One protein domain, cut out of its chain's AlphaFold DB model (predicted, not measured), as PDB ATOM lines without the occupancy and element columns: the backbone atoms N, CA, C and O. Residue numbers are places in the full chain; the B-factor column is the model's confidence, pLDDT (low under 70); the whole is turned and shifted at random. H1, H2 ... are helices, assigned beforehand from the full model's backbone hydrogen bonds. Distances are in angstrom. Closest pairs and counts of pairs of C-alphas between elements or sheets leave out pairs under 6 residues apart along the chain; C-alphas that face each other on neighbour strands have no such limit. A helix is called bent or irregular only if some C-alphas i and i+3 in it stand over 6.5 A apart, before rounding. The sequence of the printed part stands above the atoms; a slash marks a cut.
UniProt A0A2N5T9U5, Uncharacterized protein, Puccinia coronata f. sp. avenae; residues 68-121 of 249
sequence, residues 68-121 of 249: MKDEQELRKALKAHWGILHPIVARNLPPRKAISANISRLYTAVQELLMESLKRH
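What this domain is: This is residues 68 to 121 of the 249 residues of an uncharacterized protein of Puccinia coronata f. sp. avenae (UniProt A0A2N5T9U5). This is an open, L-like shape of two free arms, the helix H1 and the longer helix H3, with the short helix H2 at the turn between them. H3 makes the longest axis and reaches away from the turn, H1 sticks out from it in another direction, and the two arms do not meet, which leaves the space between them empty. The printed part has 54 residues with three named helices, in the order H1, H2, H3, and no named strand; the class is all helix. The whole is extended, with a radius of gyration of the C-alphas of 17.8 A, and its outline is flat, with spans of 51 by 32 by 12 A.

Where its parts are: H1 comes first, residues 68 to 84, and measures 25.1 A from first to last C-alpha. It begins at C-alpha 68, at (83.098, 114.803, 100.661), and ends at C-alpha 84, at (103.139, 122.597, 87.674). After a tight link of 2 residues comes H2, residues 87 to 92, from Pro 87 to Asn 92, 8.7 A long. A second tight link, of 3 residues, leads to H3, residues 96 to 120, the longest helix with 25 residues and 36.2 A. H3 ends at C-alpha 120, at (74.936, 88.539, 63.668). No helix is bent or irregular.

How they stand to each other: H1 and H2 are close but not clearly touching, with 1 pair of C-alphas within 8 A. Their closest C-alphas, those of Trp 82 and Ala 90, are 7.1 A apart. The two helices run opposite ways at a steep tilt of 66 degrees, and their centres are 18.4 A apart. H2 and H3 are apart, although they follow each other in the chain. H1 and H3 are apart too. In the backbones of H2 and H3 every O i to N i+4 pair is within hydrogen-bond range, and in H1 12 of 13 are.

The domain as a whole: The two C-alphas farthest apart, those of Gly 83 and His 121, are 51.4 A from each other, and the first and last printed C-alphas, of Met 68 and His 121, are 46.2 A apart. Residues 68 to 81 of H1 stand free, as do residues 83 to 89, of which 87 to 89 belong to H2, and residues 91 to 121, of which 96 to 120 belong to H3. The printed part has no cut, and both links are tight. The mean pLDDT of the printed part is 87.8, and residue 68 is the one printed residue under 70.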
ATOM      1  N   MET A  68      82.956 113.344 100.662       53.78
ATOM      2  CA  MET A  68      83.098 114.803 100.661       53.78
ATOM      3  C   MET A  68      84.552 115.245 100.910       53.78
ATOM      4  O   MET A  68      85.003 116.253 100.358       53.78
ATOM      5  N   LYS A  69      85.298 114.473 101.712       70.44
ATOM      6  CA  LYS A  69      86.718 114.708 102.003       70.44
ATOM      7  C   LYS A  69      87.587 114.375 100.787       70.44
ATOM      8  O   LYS A  69      88.433 115.181 100.411       70.44
ATOM      9  N   ASP A  70      87.295 113.269 100.111       74.88
ATOM     10  CA  ASP A  70      88.004 112.835  98.906       74.88
ATOM     11  C   ASP A  70      87.777 113.790  97.727       74.88
ATOM     12  O   ASP A  70      88.711 114.103  96.989       74.88
ATOM     13  N   GLU A  71      86.565 114.332  97.563       80.50
ATOM     14  CA  GLU A  71      86.303 115.322  96.514       80.50
ATOM     15  C   GLU A  71      87.037 116.645  96.785       80.50
ATOM     16  O   GLU A  71      87.574 117.276  95.866       80.50
ATOM     17  N   GLN A  72      87.096 117.071  98.048       84.81
ATOM     18  CA  GLN A  72      87.819 118.277  98.435       84.81
ATOM     19  C   GLN A  72      89.332 118.118  98.230       84.81
ATOM     20  O   GLN A  72      89.967 119.019  97.676       84.81
ATOM     21  N   GLU A  73      89.900 116.979  98.621       84.62
ATOM     22  CA  GLU A  73      91.308 116.649  98.377       84.62
ATOM     23  C   GLU A  73      91.609 116.536  96.878       84.62
ATOM     24  O   GLU A  73      92.582 117.122  96.398       84.62
ATOM     25  N   LEU A  74      90.719 115.920  96.095       82.75
ATOM     26  CA  LEU A  74      90.846 115.864  94.640       82.75
ATOM     27  C   LEU A  74      90.882 117.266  94.022       82.75
ATOM     28  O   LEU A  74      91.696 117.525  93.138       82.75
ATOM     29  N   ARG A  75      90.037 118.196  94.490       84.25
ATOM     30  CA  ARG A  75      90.035 119.595  94.023       84.25
ATOM     31  C   ARG A  75      91.337 120.317  94.373       84.25
ATOM     32  O   ARG A  75      91.853 121.056  93.532       84.25
ATOM     33  N   LYS A  76      91.882 120.102  95.576       86.25
ATOM     34  CA  LYS A  76      93.182 120.663  95.986       86.25
ATOM     35  C   LYS A  76      94.314 120.121  95.113       86.25
ATOM     36  O   LYS A  76      95.085 120.912  94.571       86.25
ATOM     37  N   ALA A  77      94.360 118.806  94.904       81.75
ATOM     38  CA  ALA A  77      95.356 118.149  94.063       81.75
ATOM     39  C   ALA A  77      95.279 118.617  92.599       81.75
ATOM     40  O   ALA A  77      96.303 118.941  92.002       81.75
ATOM     41  N   LEU A  78      94.072 118.748  92.033       81.62
ATOM     42  CA  LEU A  78      93.874 119.264  90.671       81.62
ATOM     43  C   LEU A  78      94.393 120.697  90.514       81.62
ATOM     44  O   LEU A  78      94.992 121.029  89.490       81.62
ATOM     45  N   LYS A  79      94.170 121.540  91.531       83.31
ATOM     46  CA  LYS A  79      94.642 122.929  91.549       83.31
ATOM     47  C   LYS A  79      96.166 123.004  91.656       83.31
ATOM     48  O   LYS A  79      96.773 123.794  90.939       83.31
ATOM     49  N   ALA A  80      96.776 122.170  92.499       84.56
ATOM     50  CA  ALA A  80      98.231 122.078  92.623       84.56
ATOM     51  C   ALA A  80      98.883 121.582  91.322       84.56
ATOM     52  O   ALA A  80      99.827 122.197  90.836       84.56
ATOM     53  N   HIS A  81      98.324 120.536  90.703       80.56
ATOM     54  CA  HIS A  81      98.812 119.987  89.436       80.56
ATOM     55  C   HIS A  81      98.797 121.026  88.305       80.56
ATOM     56  O   HIS A  81      99.742 121.112  87.526       80.56
ATOM     57  N   TRP A  82      97.757 121.863  88.230       83.81
ATOM     58  CA  TRP A  82      97.689 122.946  87.246       83.81
ATOM     59  C   TRP A  82      98.799 123.992  87.399       83.81
ATOM     60  O   TRP A  82      99.204 124.578  86.400       83.81
ATOM     61  N   GLY A  83      99.316 124.199  88.614       83.31
ATOM     62  CA  GLY A  83     100.443 125.100  88.873       83.31
ATOM     63  C   GLY A  83     101.802 124.563  88.411       83.31
ATOM     64  O   GLY A  83     102.736 125.342  88.267       83.31
ATOM     65  N   ILE A  84     101.911 123.253  88.158       90.81
ATOM     66  CA  ILE A  84     103.139 122.597  87.674       90.81
ATOM     67  C   ILE A  84     103.209 122.630  86.136       90.81
ATOM     68  O   ILE A  84     104.286 122.536  85.547       90.81
ATOM     69  N   LEU A  85     102.066 122.776  85.459       89.94
ATOM     70  CA  LEU A  85     102.001 122.781  84.001       89.94
ATOM     71  C   LEU A  85     102.503 124.106  83.417       89.94
ATOM     72  O   LEU A  85     102.122 125.190  83.854       89.94
ATOM     73  N   HIS A  86     103.292 124.024  82.345       93.19
ATOM     74  CA  HIS A  86     103.692 125.203  81.582       93.19
ATOM     75  C   HIS A  86     102.451 125.930  81.009       93.19
ATOM     76  O   HIS A  86     101.551 125.259  80.488       93.19
ATOM     77  N   PRO A  87     102.390 127.280  81.005       89.06
ATOM     78  CA  PRO A  87     101.207 128.037  80.575       89.06
ATOM     79  C   PRO A  87     100.691 127.691  79.172       89.06
ATOM     80  O   PRO A  87      99.485 127.721  78.928       89.06
ATOM     81  N   ILE A  88     101.588 127.329  78.248       93.00
ATOM     82  CA  ILE A  88     101.207 126.894  76.894       93.00
ATOM     83  C   ILE A  88     100.461 125.553  76.934       93.00
ATOM     84  O   ILE A  88      99.465 125.393  76.238       93.00
ATOM     85  N   VAL A  89     100.897 124.602  77.761       90.69
ATOM     86  CA  VAL A  89     100.235 123.293  77.894       90.69
ATOM     87  C   VAL A  89      98.867 123.472  78.545       90.69
ATOM     88  O   VAL A  89      97.865 123.013  78.011       90.69
ATOM     89  N   ALA A  90      98.815 124.227  79.641       87.69
ATOM     90  CA  ALA A  90      97.585 124.582  80.341       87.69
ATOM     91  C   ALA A  90      96.513 125.182  79.406       87.69
ATOM     92  O   ALA A  90      95.359 124.764  79.441       87.69
ATOM     93  N   ARG A  91      96.889 126.119  78.523       88.38
ATOM     94  CA  ARG A  91      95.957 126.755  77.571       88.38
ATOM     95  C   ARG A  91      95.442 125.819  76.478       88.38
ATOM     96  O   ARG A  91      94.358 126.057  75.959       88.38
ATOM     97  N   ASN A  92      96.212 124.792  76.124       91.94
ATOM     98  CA  ASN A  92      95.886 123.881  75.025       91.94
ATOM     99  C   ASN A  92      95.310 122.536  75.495       91.94
ATOM    100  O   ASN A  92      94.861 121.745  74.667       91.94
ATOM    101  N   LEU A  93      95.304 122.254  76.803       90.00
ATOM    102  CA  LEU A  93      94.721 121.026  77.327       90.00
ATOM    103  C   LEU A  93      93.191 121.059  77.205       90.00
ATOM    104  O   LEU A  93      92.547 121.972  77.732       90.00
ATOM    105  N   PRO A  94      92.575 120.048  76.567       90.38
ATOM    106  CA  PRO A  94      91.131 119.964  76.519       90.38
ATOM    107  C   PRO A  94      90.561 119.800  77.938       90.38
ATOM    108  O   PRO A  94      91.137 119.085  78.768       90.38
ATOM    109  N   PRO A  95      89.405 120.414  78.245       89.19
ATOM    110  CA  PRO A  95      88.777 120.260  79.547       89.19
ATOM    111  C   PRO A  95      88.496 118.787  79.851       89.19
ATOM    112  O   PRO A  95      87.996 118.056  78.996       89.19
ATOM    113  N   ARG A  96      88.694 118.366  81.107       88.69
ATOM    114  CA  ARG A  96      88.382 116.994  81.560       88.69
ATOM    115  C   ARG A  96      86.977 116.540  81.149       88.69
ATOM    116  O   ARG A  96      86.794 115.395  80.754       88.69
ATOM    117  N   LYS A  97      85.988 117.442  81.209       92.06
ATOM    118  CA  LYS A  97      84.606 117.160  80.786       92.06
ATOM    119  C   LYS A  97      84.501 116.836  79.292       92.06
ATOM    120  O   LYS A  97      83.747 115.941  78.935       92.06
ATOM    121  N   ALA A  98      85.265 117.524  78.442       94.94
ATOM    122  CA  ALA A  98      85.294 117.264  77.005       94.94
ATOM    123  C   ALA A  98      85.940 115.905  76.702       94.94
ATOM    124  O   ALA A  98      85.370 115.115  75.956       94.94
ATOM    125  N   ILE A  99      87.067 115.590  77.353       94.69
ATOM    126  CA  ILE A  99      87.718 114.274  77.236       94.69
ATOM    127  C   ILE A  99      86.757 113.169  77.688       94.69
ATOM    128  O   ILE A  99      86.532 112.212  76.954       94.69
ATOM    129  N   SER A 100      86.137 113.329  78.861       95.50
ATOM    130  CA  SER A 100      85.174 112.361  79.393       95.50
ATOM    131  C   SER A 100      83.997 112.152  78.442       95.50
ATOM    132  O   SER A 100      83.632 111.012  78.190       95.50
ATOM    133  N   ALA A 101      83.425 113.225  77.887       95.31
ATOM    134  CA  ALA A 101      82.317 113.125  76.941       95.31
ATOM    135  C   ALA A 101      82.724 112.402  75.648       95.31
ATOM    136  O   ALA A 101      81.961 111.579  75.143       95.31
ATOM    137  N   ASN A 102      83.924 112.674  75.130       96.38
ATOM    138  CA  ASN A 102      84.441 112.015  73.932       96.38
ATOM    139  C   ASN A 102      84.694 110.521  74.171       96.38
ATOM    140  O   ASN A 102      84.284 109.707  73.347       96.38
ATOM    141  N   ILE A 103      85.294 110.154  75.310       96.19
ATOM    142  CA  ILE A 103      85.494 108.749  75.696       96.19
ATOM    143  C   ILE A 103      84.147 108.042  75.842       96.19
ATOM    144  O   ILE A 103      83.982 106.954  75.304       96.19
ATOM    145  N   SER A 104      83.166 108.658  76.512       94.00
ATOM    146  CA  SER A 104      81.830 108.068  76.651       94.00
ATOM    147  C   SER A 104      81.173 107.820  75.294       94.00
ATOM    148  O   SER A 104      80.636 106.742  75.079       94.00
ATOM    149  N   ARG A 105      81.260 108.774  74.358       96.19
ATOM    150  CA  ARG A 105      80.731 108.603  72.995       96.19
ATOM    151  C   ARG A 105      81.426 107.473  72.244       96.19
ATOM    152  O   ARG A 105      80.744 106.659  71.631       96.19
ATOM    153  N   LEU A 106      82.758 107.416  72.305       96.19
ATOM    154  CA  LEU A 106      83.534 106.349  71.674       96.19
ATOM    155  C   LEU A 106      83.160 104.985  72.253       96.19
ATOM    156  O   LEU A 106      82.895 104.052  71.506       96.19
ATOM    157  N   TYR A 107      83.098 104.887  73.579       91.81
ATOM    158  CA  TYR A 107      82.728 103.662  74.270       91.81
ATOM    159  C   TYR A 107      81.326 103.196  73.873       91.81
ATOM    160  O   TYR A 107      81.158 102.038  73.511       91.81
ATOM    161  N   THR A 108      80.336 104.096  73.851       91.88
ATOM    162  CA  THR A 108      78.979 103.773  73.391       91.88
ATOM    163  C   THR A 108      78.969 103.280  71.945       91.88
ATOM    164  O   THR A 108      78.377 102.241  71.680       91.88
ATOM    165  N   ALA A 109      79.673 103.950  71.030       94.81
ATOM    166  CA  ALA A 109      79.742 103.519  69.633       94.81
ATOM    167  C   ALA A 109      80.388 102.128  69.480       94.81
ATOM    168  O   ALA A 109      79.904 101.294  68.719       94.81
ATOM    169  N   VAL A 110      81.455 101.849  70.237       91.62
ATOM    170  CA  VAL A 110      82.097 100.525  70.262       91.62
ATOM    171  C   VAL A 110      81.156  99.467  70.843       91.62
ATOM    172  O   VAL A 110      81.093  98.362  70.314       91.62
ATOM    173  N   GLN A 111      80.390  99.790  71.889       88.69
ATOM    174  CA  GLN A 111      79.401  98.873  72.463       88.69
ATOM    175  C   GLN A 111      78.258  98.560  71.499       88.69
ATOM    176  O   GLN A 111      77.837  97.409  71.414       88.69
ATOM    177  N   GLU A 112      77.767  99.556  70.766       90.25
ATOM    178  CA  GLU A 112      76.739  99.363  69.742       90.25
ATOM    179  C   GLU A 112      77.249  98.452  68.621       90.25
ATOM    180  O   GLU A 112      76.567  97.492  68.263       90.25
ATOM    181  N   LEU A 113      78.479  98.680  68.142       90.31
ATOM    182  CA  LEU A 113      79.125  97.832  67.138       90.31
ATOM    183  C   LEU A 113      79.320  96.392  67.636       90.31
ATOM    184  O   LEU A 113      79.056  95.438  66.902       90.31
ATOM    185  N   LEU A 114      79.762  96.230  68.886       88.31
ATOM    186  CA  LEU A 114      79.911  94.925  69.524       88.31
ATOM    187  C   LEU A 114      78.565  94.199  69.585       88.31
ATOM    188  O   LEU A 114      78.462  93.059  69.148       88.31
ATOM    189  N   MET A 115      77.522  94.870  70.073       87.81
ATOM    190  CA  MET A 115      76.178  94.302  70.175       87.81
ATOM    191  C   MET A 115      75.626  93.904  68.800       87.81
ATOM    192  O   MET A 115      74.985  92.863  68.667       87.81
ATOM    193  N   GLU A 116      75.893  94.695  67.762       88.81
ATOM    194  CA  GLU A 116      75.517  94.356  66.391       88.81
ATOM    195  C   GLU A 116      76.273  93.118  65.877       88.81
ATOM    196  O   GLU A 116      75.675  92.244  65.248       88.81
ATOM    197  N   SER A 117      77.569  93.007  66.188       87.44
ATOM    198  CA  SER A 117      78.380  91.827  65.869       87.44
ATOM    199  C   SER A 117      77.846  90.569  66.557       87.44
ATOM    200  O   SER A 117      77.622  89.554  65.898       87.44
ATOM    201  N   LEU A 118      77.533  90.659  67.855       86.38
ATOM    202  CA  LEU A 118      76.976  89.554  68.641       86.38
ATOM    203  C   LEU A 118      75.613  89.091  68.108       86.38
ATOM    204  O   LEU A 118      75.348  87.894  68.059       86.38
ATOM    205  N   LYS A 119      74.761  90.017  67.646       86.38
ATOM    206  CA  LYS A 119      73.457  89.687  67.038       86.38
ATOM    207  C   LYS A 119      73.587  88.948  65.705       86.38
ATOM    208  O   LYS A 119      72.715  88.150  65.368       86.38
ATOM    209  N   ARG A 120      74.647  89.222  64.940       86.25
ATOM    210  CA  ARG A 120      74.936  88.539  63.668       86.25
ATOM    211  C   ARG A 120      75.687  87.225  63.847       86.25
ATOM    212  O   ARG A 120      75.726  86.436  62.907       86.25
ATOM    213  N   HIS A 121      76.308  87.004  65.004       84.56
ATOM    214  CA  HIS A 121      77.125  85.826  65.229       84.56
ATOM    215  C   HIS A 121      76.276  84.549  65.176       84.56
ATOM    216  O   HIS A 121      75.290  84.396  65.899       84.56
TER     217      HIS A 121